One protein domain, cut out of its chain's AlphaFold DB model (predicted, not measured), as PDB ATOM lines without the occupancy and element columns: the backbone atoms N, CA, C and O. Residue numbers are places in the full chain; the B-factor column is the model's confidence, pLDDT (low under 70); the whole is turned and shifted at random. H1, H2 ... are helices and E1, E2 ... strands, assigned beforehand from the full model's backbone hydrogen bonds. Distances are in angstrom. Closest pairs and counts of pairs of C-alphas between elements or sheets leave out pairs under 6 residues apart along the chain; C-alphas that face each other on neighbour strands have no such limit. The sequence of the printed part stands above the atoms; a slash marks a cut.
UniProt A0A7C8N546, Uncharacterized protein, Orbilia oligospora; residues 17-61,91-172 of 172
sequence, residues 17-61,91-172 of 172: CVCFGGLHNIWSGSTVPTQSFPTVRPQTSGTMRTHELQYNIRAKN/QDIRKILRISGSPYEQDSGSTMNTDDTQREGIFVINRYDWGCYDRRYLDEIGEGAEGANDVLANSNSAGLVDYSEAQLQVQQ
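What this domain is: This is residues 17 to 61 and 91 to 172 of the 172 residues of an uncharacterized protein of Orbilia oligospora (UniProt A0A7C8N546). A small antiparallel sheet of three strands, E4, E1 and E5, has the helices H1 and H5 packed on one face, with the short H4 at the side of H1; well away from it, joined by long loops, lies a loose pair of helices, H2 and H3. The small hairpin of E2 and E3 lies apart from that sheet, and the long loop of residues 142 to 157 reaches as far as 24 A from the mean of the C-alphas. The printed part has 127 residues, with five named helices and five named strands in the order E1 H1 E2 E3 E4 H2 H3 H4 E5 H5; the class is mixed, helices and strands, with under half of the residues in named elements. The whole is compact, with a radius of gyration of the C-alphas of 15.2 A and spans of 38 by 35 by 31 A.

How they stand to each other: E1, residues 17 to 22, is the inner strand of the sheet E4 E1 E5. It is antiparallel to E5, residues 158 to 162, at 162 degrees, with N 19 and O 161 2.8 A apart, within hydrogen-bond range. It is also antiparallel to E4, residues 56 to 58, at 152 degrees, with N 57 and O 18 at 2.9 A. H1, residues 23 to 30, is on the sheet at a height of 6.5 A, over E1, and runs along the strands, at 23 degrees to E1 on the local plane. H5, residues 166 to 170, is on the same face, over E5, at a height of 8.8 A. H1 and H5 touch, the closest C-alphas being those of Leu 23 and Val 170, 5.7 A apart. H4, residues 138 to 141, touches H1, with the C-alphas of His 24 and Ile 141 closest at 5.4 A. The hairpin of E2, residues 43 to 45, and E3, residues 48 to 50, is antiparallel, with N 43 and O 50 at 2.8 A. H2, residues 91 to 100, and H3, residues 115 to 119, only just touch, with 3 pairs of C-alphas within 8 A, the closest being Ile 99 and Thr 117 at 6.5 A. In H1, H2, H3 and H5 every O i to N i+4 pair is within hydrogen-bond range; H4 is too short for such a pair, and its one O i to N i+3 pair is not within range.

Where its parts are: E1 begins at C-alpha 17, (223.910, 210.919, 176.964), and is 16.6 A long; H1 follows with 10.8 A. H2, 14.3 A, begins at C-alpha 91, (246.778, 210.909, 179.701). E5 is 13.8 A long, and H5 ends at C-alpha 170, (217.678, 196.167, 174.877).

The domain as a whole: The C-alphas of Arg 119 and Ala 148 are the two farthest apart, 42.1 A. Residues 62 to 90 are not printed; C-alphas 61 and 91 are 20.7 A apart across the cut. The links H1 to E2, H2 to H3, H3 to H4 and H4 to E5 are long. The mean pLDDT of the printed part is 79.2, and 28 residues are under 70, among them residues 103 to 110 and 143 to 157.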
ATOM      1  N   CYS A  17     224.037 211.793 175.812       95.19
ATOM      2  CA  CYS A  17     223.910 210.919 176.964       95.19
ATOM      3  C   CYS A  17     224.168 209.459 176.578       95.19
ATOM      4  O   CYS A  17     223.868 209.021 175.472       95.19
ATOM      5  N   VAL A  18     224.724 208.695 177.509       94.81
ATOM      6  CA  VAL A  18     224.855 207.242 177.386       94.81
ATOM      7  C   VAL A  18     224.137 206.558 178.538       94.81
ATOM      8  O   VAL A  18     224.170 207.054 179.665       94.81
ATOM      9  N   CYS A  19     223.517 205.418 178.254       94.19
ATOM     10  CA  CYS A  19     222.982 204.489 179.242       94.19
ATOM     11  C   CYS A  19     223.972 203.342 179.453       94.19
ATOM     12  O   CYS A  19     224.640 202.919 178.508       94.19
ATOM     13  N   PHE A  20     224.084 202.857 180.688       91.00
ATOM     14  CA  PHE A  20     225.061 201.835 181.064       91.00
ATOM     15  C   PHE A  20     224.500 200.845 182.085       91.00
ATOM     16  O   PHE A  20     223.531 201.145 182.778       91.00
ATOM     17  N   GLY A  21     225.152 199.695 182.227       88.12
ATOM     18  CA  GLY A  21     224.759 198.653 183.182       88.12
ATOM     19  C   GLY A  21     224.216 197.413 182.485       88.12
ATOM     20  O   GLY A  21     224.434 197.249 181.285       88.12
ATOM     21  N   GLY A  22     223.524 196.552 183.237       85.44
ATOM     22  CA  GLY A  22     222.777 195.426 182.675       85.44
ATOM     23  C   GLY A  22     221.637 195.887 181.755       85.44
ATOM     24  O   GLY A  22     221.252 197.056 181.793       85.44
ATOM     25  N   LEU A  23     221.034 194.983 180.977       87.06
ATOM     26  CA  LEU A  23     219.926 195.321 180.062       87.06
ATOM     27  C   LEU A  23     218.765 196.058 180.760       87.06
ATOM     28  O   LEU A  23     218.339 197.119 180.302       87.06
ATOM     29  N   HIS A  24     218.307 195.558 181.912       86.38
ATOM     30  CA  HIS A  24     217.267 196.217 182.712       86.38
ATOM     31  C   HIS A  24     217.714 197.590 183.255       86.38
ATOM     32  O   HIS A  24     216.904 198.514 183.348       86.38
ATOM     33  N   ASN A  25     219.005 197.777 183.559       89.56
ATOM     34  CA  ASN A  25     219.537 199.072 183.989       89.56
ATOM     35  C   ASN A  25     219.632 200.067 182.831       89.56
ATOM     36  O   ASN A  25     219.269 201.227 183.005       89.56
ATOM     37  N   ILE A  26     220.074 199.618 181.652       91.31
ATOM     38  CA  ILE A  26     220.100 200.419 180.423       91.31
ATOM     39  C   ILE A  26     218.682 200.886 180.094       91.31
ATOM     40  O   ILE A  26     218.466 202.077 179.850       91.31
ATOM     41  N   TRP A  27     217.706 199.974 180.169       91.50
ATOM     42  CA  TRP A  27     216.295 200.312 180.025       91.50
ATOM     43  C   TRP A  27     215.875 201.357 181.056       91.50
ATOM     44  O   TRP A  27     215.425 202.436 180.675       91.50
ATOM     45  N   SER A  28     216.104 201.103 182.349       91.81
ATOM     46  CA  SER A  28     215.783 202.052 183.420       91.81
ATOM     47  C   SER A  28     216.384 203.434 183.160       91.81
ATOM     48  O   SER A  28     215.680 204.439 183.265       91.81
ATOM     49  N   GLY A  29     217.662 203.495 182.788       93.12
ATOM     50  CA  GLY A  29     218.372 204.740 182.520       93.12
ATOM     51  C   GLY A  29     217.796 205.526 181.347       93.12
ATOM     52  O   GLY A  29     217.828 206.753 181.384       93.12
ATOM     53  N   SER A  30     217.211 204.854 180.354       93.94
ATOM     54  CA  SER A  30     216.552 205.493 179.203       93.94
ATOM     55  C   SER A  30     215.176 206.100 179.520       93.94
ATOM     56  O   SER A  30     214.652 206.904 178.747       93.94
ATOM     57  N   THR A  31     214.573 205.727 180.656       93.31
ATOM     58  CA  THR A  31     213.235 206.197 181.068       93.31
ATOM     59  C   THR A  31     213.263 207.438 181.957       93.31
ATOM     60  O   THR A  31     212.216 208.031 182.220       93.31
ATOM     61  N   VAL A  32     214.444 207.846 182.426       91.75
ATOM     62  CA  VAL A  32     214.610 208.978 183.343       91.75
ATOM     63  C   VAL A  32     215.429 210.090 182.687       91.75
ATOM     64  O   VAL A  32     216.305 209.799 181.873       91.75
ATOM     65  N   PRO A  33     215.197 211.371 183.034       91.19
ATOM     66  CA  PRO A  33     215.939 212.478 182.440       91.19
ATOM     67  C   PRO A  33     217.459 212.314 182.567       91.19
ATOM     68  O   PRO A  33     217.960 211.807 183.572       91.19
ATOM     69  N   THR A  34     218.198 212.805 181.569       87.44
ATOM     70  CA  THR A  34     219.665 212.814 181.585       87.44
ATOM     71  C   THR A  34     220.195 213.514 182.835       87.44
ATOM     72  O   THR A  34     219.999 214.723 183.011       87.44
ATOM     73  N   GLN A  35     220.929 212.780 183.673       83.38
ATOM     74  CA  GLN A  35     221.507 213.360 184.881       83.38
ATOM     75  C   GLN A  35     222.707 214.263 184.570       83.38
ATOM     76  O   GLN A  35     223.476 214.038 183.631       83.38
ATOM     77  N   SER A  36     222.890 215.312 185.377       81.75
ATOM     78  CA  SER A  36     224.160 216.042 185.422       81.75
ATOM     79  C   SER A  36     225.284 215.131 185.920       81.75
ATOM     80  O   SER A  36     225.033 214.012 186.361       81.75
ATOM     81  N   PHE A  37     226.529 215.616 185.882       80.75
ATOM     82  CA  PHE A  37     227.633 214.872 186.478       80.75
ATOM     83  C   PHE A  37     227.292 214.529 187.945       80.75
ATOM     84  O   PHE A  37     227.001 215.448 188.720       80.75
ATOM     85  N   PRO A  38     227.240 213.238 188.307       74.38
ATOM     86  CA  PRO A  38     226.700 212.812 189.587       74.38
ATOM     87  C   PRO A  38     227.633 213.200 190.737       74.38
ATOM     88  O   PRO A  38     228.847 213.036 190.671       74.38
ATOM     89  N   THR A  39     227.041 213.660 191.837       72.81
ATOM     90  CA  THR A  39     227.717 213.835 193.132       72.81
ATOM     91  C   THR A  39     227.269 212.756 194.113       72.81
ATOM     92  O   THR A  39     227.103 213.015 195.307       72.81
ATOM     93  N   VAL A  40     226.979 211.561 193.590       80.12
ATOM     94  CA  VAL A  40     226.415 210.462 194.372       80.12
ATOM     95  C   VAL A  40     227.470 209.996 195.362       80.12
ATOM     96  O   VAL A  40     228.565 209.586 194.981       80.12
ATOM     97  N   ARG A  41     227.140 210.094 196.649       82.50
ATOM     98  CA  ARG A  41     227.984 209.588 197.730       82.50
ATOM     99  C   ARG A  41     227.636 208.131 198.004       82.50
ATOM    100  O   ARG A  41     226.463 207.770 197.885       82.50
ATOM    101  N   PRO A  42     228.624 207.302 198.368       81.44
ATOM    102  CA  PRO A  42     228.356 205.919 198.716       81.44
ATOM    103  C   PRO A  42     227.437 205.874 199.940       81.44
ATOM    104  O   PRO A  42     227.695 206.526 200.954       81.44
ATOM    105  N   GLN A  43     226.374 205.089 199.846       76.94
ATOM    106  CA  GLN A  43     225.532 204.735 200.977       76.94
ATOM    107  C   GLN A  43     226.086 203.464 201.622       76.94
ATOM    108  O   GLN A  43     226.621 202.586 200.945       76.94
ATOM    109  N   THR A  44     225.994 203.375 202.949       73.12
ATOM    110  CA  THR A  44     226.412 202.179 203.691       73.12
ATOM    111  C   THR A  44     225.173 201.409 204.119       73.12
ATOM    112  O   THR A  44     224.329 201.955 204.826       73.12
ATOM    113  N   SER A  45     225.080 200.142 203.718       67.56
ATOM    114  CA  SER A  45     224.045 199.214 204.177       67.56
ATOM    115  C   SER A  45     224.704 197.899 204.590       67.56
ATOM    116  O   SER A  45     225.273 197.185 203.764       67.56
ATOM    117  N   GLY A  46     224.697 197.594 205.891       74.31
ATOM    118  CA  GLY A  46     225.413 196.437 206.439       74.31
ATOM    119  C   GLY A  46     226.919 196.491 206.146       74.31
ATOM    120  O   GLY A  46     227.588 197.466 206.485       74.31
ATOM    121  N   THR A  47     227.458 195.444 205.515       71.50
ATOM    122  CA  THR A  47     228.860 195.375 205.047       71.50
ATOM    123  C   THR A  47     229.059 195.933 203.636       71.50
ATOM    124  O   THR A  47     230.180 195.931 203.125       71.50
ATOM    125  N   MET A  48     227.991 196.408 202.990       69.38
ATOM    126  CA  MET A  48     228.001 196.846 201.599       69.38
ATOM    127  C   MET A  48     228.069 198.369 201.496       69.38
ATOM    128  O   MET A  48     227.489 199.107 202.299       69.38
ATOM    129  N   ARG A  49     228.780 198.831 200.466       73.00
ATOM    130  CA  ARG A  49     228.820 200.230 200.045       73.00
ATOM    131  C   ARG A  49     228.436 200.300 198.576       73.00
ATOM    132  O   ARG A  49     229.117 199.690 197.754       73.00
ATOM    133  N   THR A  50     227.359 201.015 198.284       77.88
ATOM    134  CA  THR A  50     226.806 201.176 196.934       77.88
ATOM    135  C   THR A  50     226.476 202.636 196.668       77.88
ATOM    136  O   THR A  50     226.264 203.425 197.592       77.88
ATOM    137  N   HIS A  51     226.415 203.003 195.399       83.12
ATOM    138  CA  HIS A  51     225.899 204.276 194.932       83.12
ATOM    139  C   HIS A  51     224.485 204.073 194.380       83.12
ATOM    140  O   HIS A  51     224.208 203.113 193.665       83.12
ATOM    141  N   GLU A  52     223.574 204.989 194.695       83.06
ATOM    142  CA  GLU A  52     222.229 204.981 194.120       83.06
ATOM    143  C   GLU A  52     222.269 205.626 192.728       83.06
ATOM    144  O   GLU A  52     222.299 206.851 192.592       83.06
ATOM    145  N   LEU A  53     222.364 204.796 191.685       87.19
ATOM    146  CA  LEU A  53     222.603 205.249 190.314       87.19
ATOM    147  C   LEU A  53     221.328 205.294 189.474       87.19
ATOM    148  O   LEU A  53     220.416 204.492 189.641       87.19
ATOM    149  N   GLN A  54     221.294 206.217 188.511       90.44
ATOM    150  CA  GLN A  54     220.224 206.311 187.511       90.44
ATOM    151  C   GLN A  54     220.589 205.671 186.164       90.44
ATOM    152  O   GLN A  54     219.790 205.723 185.241       90.44
ATOM    153  N   TYR A  55     221.778 205.068 186.041       91.25
ATOM    154  CA  TYR A  55     222.208 204.290 184.864       91.25
ATOM    155  C   TYR A  55     222.198 205.029 183.514       91.25
ATOM    156  O   TYR A  55     222.262 204.414 182.453       91.25
ATOM    157  N   ASN A  56     222.180 206.361 183.539       93.75
ATOM    158  CA  ASN A  56     222.490 207.210 182.395       93.75
ATOM    159  C   ASN A  56     223.509 208.276 182.804       93.75
ATOM    160  O   ASN A  56     223.615 208.586 183.980       93.75
ATOM    161  N   ILE A  57     224.308 208.827 181.898       92.06
ATOM    162  CA  ILE A  57     225.213 209.940 182.219       92.06
ATOM    163  C   ILE A  57     225.450 210.797 180.981       92.06
ATOM    164  O   ILE A  57     225.438 210.296 179.855       92.06
ATOM    165  N   ARG A  58     225.653 212.106 181.172       92.88
ATOM    166  CA  ARG A  58     226.030 213.001 180.072       92.88
ATOM    167  C   ARG A  58     227.293 212.510 179.380       92.88
ATOM    168  O   ARG A  58     228.293 212.204 180.024       92.88
ATOM    169  N   ALA A  59     227.252 212.539 178.058       93.12
ATOM    170  CA  ALA A  59     228.360 212.197 177.193       93.12
ATOM    171  C   ALA A  59     228.471 213.240 176.081       93.12
ATOM    172  O   ALA A  59     227.484 213.816 175.629       93.12
ATOM    173  N   LYS A  60     229.697 213.513 175.640       95.19
ATOM    174  CA  LYS A  60     229.927 214.407 174.508       95.19
ATOM    175  C   LYS A  60     229.421 213.757 173.218       95.19
ATOM    176  O   LYS A  60     229.782 212.617 172.931       95.19
ATOM    177  N   ASN A  61     228.651 214.508 172.434       97.25
ATOM    178  CA  ASN A  61     228.255 214.092 171.093       97.25
ATOM    179  C   ASN A  61     229.463 213.923 170.174       97.25
ATOM    180  O   ASN A  61     230.380 214.747 170.200       97.25
ATOM    181  N   GLN A  91     246.905 209.887 178.663       91.94
ATOM    182  CA  GLN A  91     246.778 210.909 179.701       91.94
ATOM    183  C   GLN A  91     245.525 210.699 180.548       91.94
ATOM    184  O   GLN A  91     245.603 210.785 181.775       91.94
ATOM    185  N   ASP A  92     244.402 210.378 179.912       92.19
ATOM    186  CA  ASP A  92     243.128 210.178 180.597       92.19
ATOM    187  C   ASP A  92     243.145 208.925 181.490       92.19
ATOM    188  O   ASP A  92     242.847 209.006 182.682       92.19
ATOM    189  N   ILE A  93     243.655 207.792 180.986       89.69
ATOM    190  CA  ILE A  93     243.847 206.574 181.796       89.69
ATOM    191  C   ILE A  93     244.769 206.845 182.991       89.69
ATOM    192  O   ILE A  93     244.468 206.436 184.112       89.69
ATOM    193  N   ARG A  94     245.888 207.557 182.792       89.12
ATOM    194  CA  ARG A  94     246.800 207.910 183.896       89.12
ATOM    195  C   ARG A  94     246.113 208.760 184.960       89.12
ATOM    196  O   ARG A  94     246.380 208.570 186.144       89.12
ATOM    197  N   LYS A  95     245.246 209.689 184.552       89.25
ATOM    198  CA  LYS A  95     244.449 210.501 185.475       89.25
ATOM    199  C   LYS A  95     243.496 209.622 186.289       89.25
ATOM    200  O   LYS A  95     243.480 209.758 187.509       89.25
ATOM    201  N   ILE A  96     242.766 208.713 185.641       87.38
ATOM    202  CA  ILE A  96     241.842 207.785 186.313       87.38
ATOM    203  C   ILE A  96     242.595 206.923 187.333       87.38
ATOM    204  O   ILE A  96     242.239 206.925 188.509       87.38
ATOM    205  N   LEU A  97     243.683 206.268 186.914       85.81
ATOM    206  CA  LEU A  97     244.490 205.403 187.782       85.81
ATOM    207  C   LEU A  97     245.077 206.151 188.983       85.81
ATOM    208  O   LEU A  97     245.171 205.592 190.067       85.81
ATOM    209  N   ARG A  98     245.456 207.421 188.817       86.25
ATOM    210  CA  ARG A  98     245.974 208.239 189.921       86.25
ATOM    211  C   ARG A  98     244.914 208.541 190.986       86.25
ATOM    212  O   ARG A  98     245.275 208.697 192.145       86.25
ATOM    213  N   ILE A  99     243.648 208.702 190.596       83.00
ATOM    214  CA  ILE A  99     242.580 209.185 191.488       83.00
ATOM    215  C   ILE A  99     241.748 208.038 192.066       83.00
ATOM    216  O   ILE A  99     241.485 208.015 193.264       83.00
ATOM    217  N   SER A 100     241.339 207.095 191.222       77.00
ATOM    218  CA  SER A 100     240.472 205.967 191.596       77.00
ATOM    219  C   SER A 100     241.225 204.642 191.705       77.00
ATOM    220  O   SER A 100     240.624 203.621 192.034       77.00
ATOM    221  N   GLY A 101     242.530 204.667 191.423       76.94
ATOM    222  CA  GLY A 101     243.396 203.500 191.454       76.94
ATOM    223  C   GLY A 101     243.194 202.517 190.324       76.94
ATOM    224  O   GLY A 101     242.266 202.601 189.519       76.94
ATOM    225  N   SER A 102     244.085 201.534 190.301       73.31
ATOM    226  CA  SER A 102     243.867 200.306 189.551       73.31
ATOM    227  C   SER A 102     242.949 199.393 190.364       73.31
ATOM    228  O   SER A 102     243.363 198.983 191.443       73.31
ATOM    229  N   PRO A 103     241.778 198.962 189.865       64.06
ATOM    230  CA  PRO A 103     240.916 198.016 190.589       64.06
ATOM    231  C   PRO A 103     241.580 196.645 190.847       64.06
ATOM    232  O   PRO A 103     240.969 195.759 191.440       64.06
ATOM    233  N   TYR A 104     242.820 196.461 190.387       63.09
ATOM    234  CA  TYR A 104     243.612 195.242 190.472       63.09
ATOM    235  C   TYR A 104     244.825 195.371 191.409       63.09
ATOM    236  O   TYR A 104     245.587 194.415 191.554       63.09
ATOM    237  N   GLU A 105     245.030 196.537 192.027       65.69
ATOM    238  CA  GLU A 105     246.040 196.744 193.069       65.69
ATOM    239  C   GLU A 105     245.392 196.670 194.455       65.69
ATOM    240  O   GLU A 105     244.289 197.165 194.668       65.69
ATOM    241  N   GLN A 106     246.076 196.038 195.410       56.28
ATOM    242  CA  GLN A 106     245.541 195.816 196.758       56.28
ATOM    243  C   GLN A 106     245.330 197.127 197.543       56.28
ATOM    244  O   GLN A 106     244.397 197.207 198.334       56.28
ATOM    245  N   ASP A 107     246.141 198.154 197.263       63.72
ATOM    246  CA  ASP A 107     246.047 199.508 197.832       63.72
ATOM    247  C   ASP A 107     245.774 200.550 196.736       63.72
ATOM    248  O   ASP A 107     246.479 201.545 196.576       63.72
ATOM    249  N   SER A 108     244.724 200.330 195.948       64.44
ATOM    250  CA  SER A 108     244.350 201.195 194.826       64.44
ATOM    251  C   SER A 108     243.701 202.530 195.236       64.44
ATOM    252  O   SER A 108     242.949 203.126 194.475       64.44
ATOM    253  N   GLY A 109     243.901 203.019 196.458       66.19
ATOM    254  CA  GLY A 109     243.195 204.209 196.942       66.19
ATOM    255  C   GLY A 109     241.671 204.017 197.036       66.19
ATOM    256  O   GLY A 109     241.188 202.961 197.445       66.19
ATOM    257  N   SER A 110     240.890 205.059 196.721       66.12
ATOM    258  CA  SER A 110     239.430 205.038 196.899       66.12
ATOM    259  C   SER A 110     238.704 204.441 195.694       66.12
ATOM    260  O   SER A 110     238.620 205.059 194.636       66.12
ATOM    261  N   THR A 111     238.051 203.297 195.901       75.44
ATOM    262  CA  THR A 111     237.121 202.670 194.939       75.44
ATOM    263  C   THR A 111     235.708 203.274 194.977       75.44
ATOM    264  O   THR A 111     234.760 202.712 194.429       75.44
ATOM    265  N   MET A 112     235.547 204.407 195.660       84.19
ATOM    266  CA  MET A 112     234.275 205.097 195.875       84.19
ATOM    267  C   MET A 112     234.345 206.528 195.352       84.19
ATOM    268  O   MET A 112     235.433 207.101 195.263       84.19
ATOM    269  N   ASN A 113     233.184 207.127 195.075       86.62
ATOM    270  CA  ASN A 113     233.101 208.544 194.738       86.62
ATOM    271  C   ASN A 113     233.456 209.414 195.959       86.62
ATOM    272  O   ASN A 113     232.842 209.307 197.024       86.62
ATOM    273  N   THR A 114     234.454 210.283 195.800       85.94
ATOM    274  CA  THR A 114     234.986 211.188 196.832       85.94
ATOM    275  C   THR A 114     235.030 212.632 196.331       85.94
ATOM    276  O   THR A 114     234.681 212.928 195.189       85.94
ATOM    277  N   ASP A 115     235.488 213.554 197.182       86.88
ATOM    278  CA  ASP A 115     235.718 214.951 196.789       86.88
ATOM    279  C   ASP A 115     236.773 215.060 195.681       86.88
ATOM    280  O   ASP A 115     236.668 215.915 194.802       86.88
ATOM    281  N   ASP A 116     237.774 214.178 195.695       86.06
ATOM    282  CA  ASP A 116     238.836 214.154 194.692       86.06
ATOM    283  C   ASP A 116     238.320 213.653 193.344       86.06
ATOM    284  O   ASP A 116     238.625 214.259 192.315       86.06
ATOM    285  N   THR A 117     237.491 212.600 193.339       87.69
ATOM    286  CA  THR A 117     236.867 212.119 192.100       87.69
ATOM    287  C   THR A 117     235.945 213.198 191.530       87.69
ATOM    288  O   THR A 117     236.046 213.527 190.351       87.69
ATOM    289  N   GLN A 118     235.136 213.848 192.372       86.75
ATOM    290  CA  GLN A 118     234.263 214.947 191.962       86.75
ATOM    291  C   GLN A 118     235.048 216.131 191.376       86.75
ATOM    292  O   GLN A 118     234.702 216.622 190.301       86.75
ATOM    293  N   ARG A 119     236.112 216.584 192.051       88.00
ATOM    294  CA  ARG A 119     236.953 217.709 191.603       88.00
ATOM    295  C   ARG A 119     237.602 217.438 190.249       88.00
ATOM    296  O   ARG A 119     237.760 218.349 189.443       88.00
ATOM    297  N   GLU A 120     237.961 216.186 190.000       87.62
ATOM    298  CA  GLU A 120     238.574 215.749 188.752       87.62
ATOM    299  C   GLU A 120     237.551 215.336 187.682       87.62
ATOM    300  O   GLU A 120     237.954 214.985 186.572       87.62
ATOM    301  N   GLY A 121     236.246 215.393 187.968       87.06
ATOM    302  CA  GLY A 121     235.204 214.961 187.035       87.06
ATOM    303  C   GLY A 121     235.251 213.458 186.740       87.06
ATOM    304  O   GLY A 121     234.943 213.035 185.630       87.06
ATOM    305  N   ILE A 122     235.666 212.655 187.721       87.69
ATOM    306  CA  ILE A 122     235.704 211.193 187.665       87.69
ATOM    307  C   ILE A 122     234.521 210.644 188.450       87.69
ATOM    308  O   ILE A 122     234.328 210.964 189.623       87.69
ATOM    309  N   PHE A 123     233.712 209.833 187.781       87.62
ATOM    310  CA  PHE A 123     232.584 209.149 188.386       87.62
ATOM    311  C   PHE A 123     232.874 207.652 188.410       87.62
ATOM    312  O   PHE A 123     233.060 207.029 187.366       87.62
ATOM    313  N   VAL A 124     232.973 207.097 189.613       86.69
ATOM    314  CA  VAL A 124     233.343 205.703 189.851       86.69
ATOM    315  C   VAL A 124     232.081 204.855 189.954       86.69
ATOM    316  O   VAL A 124     231.197 205.156 190.755       86.69
ATOM    317  N   ILE A 125     232.030 203.781 189.166       82.69
ATOM    318  CA  ILE A 125     231.012 202.728 189.234       82.69
ATOM    319  C   ILE A 125     231.726 201.468 189.734       82.69
ATOM    320  O   ILE A 125     232.524 200.862 189.016       82.69
ATOM    321  N   ASN A 126     231.503 201.113 190.995       77.69
ATOM    322  CA  ASN A 126     232.110 199.958 191.651       77.69
ATOM    323  C   ASN A 126     231.362 198.666 191.276       77.69
ATOM    324  O   ASN A 126     230.244 198.705 190.773       77.69
ATOM    325  N   ARG A 127     231.945 197.496 191.563       72.81
ATOM    326  CA  ARG A 127     231.362 196.167 191.317       72.81
ATOM    327  C   ARG A 127     229.907 196.051 191.782       72.81
ATOM    328  O   ARG A 127     229.106 195.443 191.087       72.81
ATOM    329  N   TYR A 128     229.571 196.620 192.939       74.56
ATOM    330  CA  TYR A 128     228.213 196.557 193.493       74.56
ATOM    331  C   TYR A 128     227.243 197.593 192.904       74.56
ATOM    332  O   TYR A 128     226.049 197.520 193.180       74.56
ATOM    333  N   ASP A 129     227.738 198.526 192.089       75.56
ATOM    334  CA  ASP A 129     226.941 199.571 191.438       75.56
ATOM    335  C   ASP A 129     226.426 199.143 190.054       75.56
ATOM    336  O   ASP A 129     225.619 199.845 189.453       75.56
ATOM    337  N   TRP A 130     226.870 197.991 189.539       71.62
ATOM    338  CA  TRP A 130     226.476 197.441 188.232       71.62
ATOM    339  C   TRP A 130     225.105 196.747 188.248       71.62
ATOM    340  O   TRP A 130     224.906 195.745 187.571       71.62
ATOM    341  N   GLY A 131     224.158 197.237 189.048       66.69
ATOM    342  CA  GLY A 131     222.796 196.704 189.048       66.69
ATOM    343  C   GLY A 131     222.578 195.413 189.830       66.69
ATOM    344  O   GLY A 131     221.438 194.990 189.931       66.69
ATOM    345  N   CYS A 132     223.598 194.828 190.473       65.44
ATOM    346  CA  CYS A 132     223.461 193.579 191.246       65.44
ATOM    347  C   CYS A 132     222.341 193.596 192.308       65.44
ATOM    348  O   CYS A 132     221.859 192.542 192.711       65.44
ATOM    349  N   TYR A 133     221.959 194.780 192.790       70.44
ATOM    350  CA  TYR A 133     220.872 194.966 193.756       70.44
ATOM    351  C   TYR A 133     219.740 195.848 193.223       70.44
ATOM    352  O   TYR A 133     218.754 196.073 193.927       70.44
ATOM    353  N   ASP A 134     219.876 196.366 192.004       75.81
ATOM    354  CA  ASP A 134     218.815 197.132 191.369       75.81
ATOM    355  C   ASP A 134     217.815 196.158 190.748       75.81
ATOM    356  O   ASP A 134     218.189 195.228 190.043       75.81
ATOM    357  N   ARG A 135     216.531 196.343 191.048       79.88
ATOM    358  CA  ARG A 135     215.459 195.483 190.527       79.88
ATOM    359  C   ARG A 135     214.507 196.227 189.600       79.88
ATOM    360  O   ARG A 135     213.476 195.674 189.219       79.88
ATOM    361  N   ARG A 136     214.792 197.490 189.260       85.00
ATOM    362  CA  ARG A 136     213.901 198.271 188.397       85.00
ATOM    363  C   ARG A 136     213.884 197.627 187.017       85.00
ATOM    364  O   ARG A 136     214.938 197.387 186.439       85.00
ATOM    365  N   TYR A 137     212.682 197.338 186.518       83.69
ATOM    366  CA  TYR A 137     212.446 196.676 185.229       83.69
ATOM    367  C   TYR A 137     213.071 195.275 185.087       83.69
ATOM    368  O   TYR A 137     213.044 194.709 183.998       83.69
ATOM    369  N   LEU A 138     213.599 194.682 186.166       82.75
ATOM    370  CA  LEU A 138     214.243 193.367 186.120       82.75
ATOM    371  C   LEU A 138     213.255 192.265 185.725       82.75
ATOM    372  O   LEU A 138     213.570 191.437 184.879       82.75
ATOM    373  N   ASP A 139     212.048 192.288 186.289       83.31
ATOM    374  CA  ASP A 139     211.016 191.285 185.997       83.31
ATOM    375  C   ASP A 139     210.447 191.430 184.567       83.31
ATOM    376  O   ASP A 139     209.895 190.479 184.019       83.31
ATOM    377  N   GLU A 140     210.586 192.612 183.955       83.56
ATOM    378  CA  GLU A 140     210.073 192.929 182.613       83.56
ATOM    379  C   GLU A 140     211.108 192.667 181.510       83.56
ATOM    380  O   GLU A 140     210.755 192.191 180.432       83.56
ATOM    381  N   ILE A 141     212.378 192.989 181.772       83.31
ATOM    382  CA  ILE A 141     213.474 192.959 180.791       83.31
ATOM    383  C   ILE A 141     214.394 191.743 180.989       83.31
ATOM    384  O   ILE A 141     214.957 191.230 180.025       83.31
ATOM    385  N   GLY A 142     214.537 191.256 182.224       76.25
ATOM    386  CA  GLY A 142     215.445 190.167 182.583       76.25
ATOM    387  C   GLY A 142     216.921 190.576 182.704       76.25
ATOM    388  O   GLY A 142     217.307 191.735 182.528       76.25
ATOM    389  N   GLU A 143     217.769 189.594 183.026       67.06
ATOM    390  CA  GLU A 143     219.225 189.767 183.202       67.06
ATOM    391  C   GLU A 143     220.028 189.581 181.900       67.06
ATOM    392  O   GLU A 143     221.234 189.818 181.887       67.06
ATOM    393  N   GLY A 144     219.368 189.226 180.790       63.41
ATOM    394  CA  GLY A 144     220.016 188.780 179.552       63.41
ATOM    395  C   GLY A 144     220.357 187.283 179.572       63.41
ATOM    396  O   GLY A 144     220.163 186.601 180.575       63.41
ATOM    397  N   ALA A 145     220.817 186.737 178.442       56.66
ATOM    398  CA  ALA A 145     221.178 185.322 178.352       56.66
ATOM    399  C   ALA A 145     222.562 185.065 178.974       56.66
ATOM    400  O   ALA A 145     223.572 185.559 178.473       56.66
ATOM    401  N   GLU A 146     222.627 184.248 180.027       53.53
ATOM    402  CA  GLU A 146     223.899 183.751 180.558       53.53
ATOM    403  C   GLU A 146     224.460 182.661 179.633       53.53
ATOM    404  O   GLU A 146     223.881 181.583 179.465       53.53
ATOM    405  N   GLY A 147     225.603 182.925 179.001       51.97
ATOM    406  CA  GLY A 147     226.345 181.882 178.301       51.97
ATOM    407  C   GLY A 147     226.906 180.870 179.303       51.97
ATOM    408  O   GLY A 147     227.477 181.260 180.314       51.97
ATOM    409  N   ALA A 148     226.831 179.569 179.004       47.62
ATOM    410  CA  ALA A 148     227.272 178.479 179.894       47.62
ATOM    411  C   ALA A 148     228.763 178.517 180.327       47.62
ATOM    412  O   ALA A 148     229.178 177.707 181.151       47.62
ATOM    413  N   ASN A 149     229.561 179.442 179.782       49.47
ATOM    414  CA  ASN A 149     230.971 179.673 180.111       49.47
ATOM    415  C   ASN A 149     231.235 181.082 180.680       49.47
ATOM    416  O   ASN A 149     232.390 181.505 180.745       49.47
ATOM    417  N   ASP A 150     230.195 181.831 181.053       44.75
ATOM    418  CA  ASP A 150     230.341 183.189 181.571       44.75
ATOM    419  C   ASP A 150     230.693 183.165 183.066       44.75
ATOM    420  O   ASP A 150     229.841 183.186 183.950       44.75
ATOM    421  N   VAL A 151     231.990 183.057 183.357       41.41
ATOM    422  CA  VAL A 151     232.533 183.022 184.732       41.41
ATOM    423  C   VAL A 151     232.299 184.353 185.466       41.41
ATOM    424  O   VAL A 151     232.359 184.417 186.696       41.41
ATOM    425  N   LEU A 152     232.016 185.422 184.722       46.62
ATOM    426  CA  LEU A 152     231.657 186.729 185.243       46.62
ATOM    427  C   LEU A 152     230.160 186.927 185.009       46.62
ATOM    428  O   LEU A 152     229.774 187.415 183.954       46.62
ATOM    429  N   ALA A 153     229.326 186.577 185.994       38.28
ATOM    430  CA  ALA A 153     227.909 186.940 185.985       38.28
ATOM    431  C   ALA A 153     227.781 188.413 185.544       38.28
ATOM    432  O   ALA A 153     228.333 189.297 186.208       38.28
ATOM    433  N   ASN A 154     227.140 188.640 184.393       46.09
ATOM    434  CA  ASN A 154     226.937 189.919 183.693       46.09
ATOM    435  C   ASN A 154     227.930 190.334 182.585       46.09
ATOM    436  O   ASN A 154     227.758 191.422 182.028       46.09
ATOM    437  N   SER A 155     228.936 189.538 182.195       47.16
ATOM    438  CA  SER A 155     229.846 189.966 181.110       47.16
ATOM    439  C   SER A 155     229.186 189.972 179.725       47.16
ATOM    440  O   SER A 155     229.552 190.792 178.882       47.16
ATOM    441  N   ASN A 156     228.154 189.145 179.526       52.22
ATOM    442  CA  ASN A 156     227.319 189.154 178.318       52.22
ATOM    443  C   ASN A 156     226.093 190.085 178.384       52.22
ATOM    444  O   ASN A 156     225.371 190.187 177.394       52.22
ATOM    445  N   SER A 157     225.841 190.763 179.511       61.81
ATOM    446  CA  SER A 157     224.634 191.587 179.689       61.81
ATOM    447  C   SER A 157     224.888 193.038 180.093       61.81
ATOM    448  O   SER A 157     223.946 193.832 180.074       61.81
ATOM    449  N   ALA A 158     226.134 193.414 180.409       75.50
ATOM    450  CA  ALA A 158     226.508 194.793 180.703       75.50
ATOM    451  C   ALA A 158     226.979 195.547 179.448       75.50
ATOM    452  O   ALA A 158     227.878 195.104 178.734       75.50
ATOM    453  N   GLY A 159     226.404 196.724 179.202       85.06
ATOM    454  CA  GLY A 159     226.683 197.515 178.006       85.06
ATOM    455  C   GLY A 159     226.832 199.010 178.264       85.06
ATOM    456  O   GLY A 159     226.615 199.508 179.370       85.06
ATOM    457  N   LEU A 160     227.206 199.718 177.200       89.75
ATOM    458  CA  LEU A 160     227.205 201.173 177.101       89.75
ATOM    459  C   LEU A 160     226.598 201.544 175.747       89.75
ATOM    460  O   LEU A 160     227.149 201.176 174.708       89.75
ATOM    461  N   VAL A 161     225.476 202.256 175.753       93.00
ATOM    462  CA  VAL A 161     224.712 202.590 174.542       93.00
ATOM    463  C   VAL A 161     224.322 204.061 174.539       93.00
ATOM    464  O   VAL A 161     224.213 204.681 175.595       93.00
ATOM    465  N   ASP A 162     224.110 204.634 173.354       95.75
ATOM    466  CA  ASP A 162     223.520 205.969 173.253       95.75
ATOM    467  C   ASP A 162     222.103 205.963 173.845       95.75
ATOM    468  O   ASP A 162     221.326 205.036 173.601       95.75
ATOM    469  N   TYR A 163     221.763 207.000 174.614       95.00
ATOM    470  CA  TYR A 163     220.452 207.133 175.247       95.00
ATOM    471  C   TYR A 163     219.282 207.013 174.252       95.00
ATOM    472  O   TYR A 163     218.270 206.403 174.594       95.00
ATOM    473  N   SER A 164     219.389 207.553 173.028       93.81
ATOM    474  CA  SER A 164     218.304 207.484 172.032       93.81
ATOM    475  C   SER A 164     218.082 206.080 171.475       93.81
ATOM    476  O   SER A 164     216.982 205.776 171.027       93.81
ATOM    477  N   GLU A 165     219.102 205.224 171.532       92.81
ATOM    478  CA  GLU A 165     219.060 203.857 171.008       92.81
ATOM    479  C   GLU A 165     218.842 202.810 172.109       92.81
ATOM    480  O   GLU A 165     218.639 201.635 171.814       92.81
ATOM    481  N   ALA A 166     218.877 203.213 173.382       91.25
ATOM    482  CA  ALA A 166     218.921 202.300 174.520       91.25
ATOM    483  C   ALA A 166     217.757 201.295 174.541       91.25
ATOM    484  O   ALA A 166     217.985 200.095 174.684       91.25
ATOM    485  N   GLN A 167     216.522 201.756 174.341       90.75
ATOM    486  CA  GLN A 167     215.345 200.879 174.341       90.75
ATOM    487  C   GLN A 167     215.343 199.904 173.159       90.75
ATOM    488  O   GLN A 167     215.015 198.735 173.334       90.75
ATOM    489  N   LEU A 168     215.752 200.373 171.975       88.56
ATOM    490  CA  LEU A 168     215.851 199.544 170.775       88.56
ATOM    491  C   LEU A 168     216.895 198.436 170.958       88.56
ATOM    492  O   LEU A 168     216.656 197.300 170.570       88.56
ATOM    493  N   GLN A 169     218.051 198.769 171.535       84.75
ATOM    494  CA  GLN A 169     219.165 197.839 171.731       84.75
ATOM    495  C   GLN A 169     218.867 196.782 172.799       84.75
ATOM    496  O   GLN A 169     219.319 195.652 172.673       84.75
ATOM    497  N   VAL A 170     218.090 197.122 173.832       82.81
ATOM    498  CA  VAL A 170     217.678 196.167 174.877       82.81
ATOM    499  C   VAL A 170     216.666 195.135 174.364       82.81
ATOM    500  O   VAL A 170     216.567 194.048 174.922       82.81
ATOM    501  N   GLN A 171     215.906 195.463 173.318       78.25
ATOM    502  CA  GLN A 171     214.853 194.602 172.764       78.25
ATOM    503  C   GLN A 171     215.320 193.671 171.628       78.25
ATOM    504  O   GLN A 171     214.490 192.940 171.083       78.25
ATOM    505  N   GLN A 172     216.599 193.725 171.237       63.25
ATOM    506  CA  GLN A 172     217.197 192.883 170.186       63.25
ATOM    507  C   GLN A 172     217.734 191.569 170.748       63.25
ATOM    508  O   GLN A 172     217.584 190.548 170.037       63.25
TER     509      GLN A 172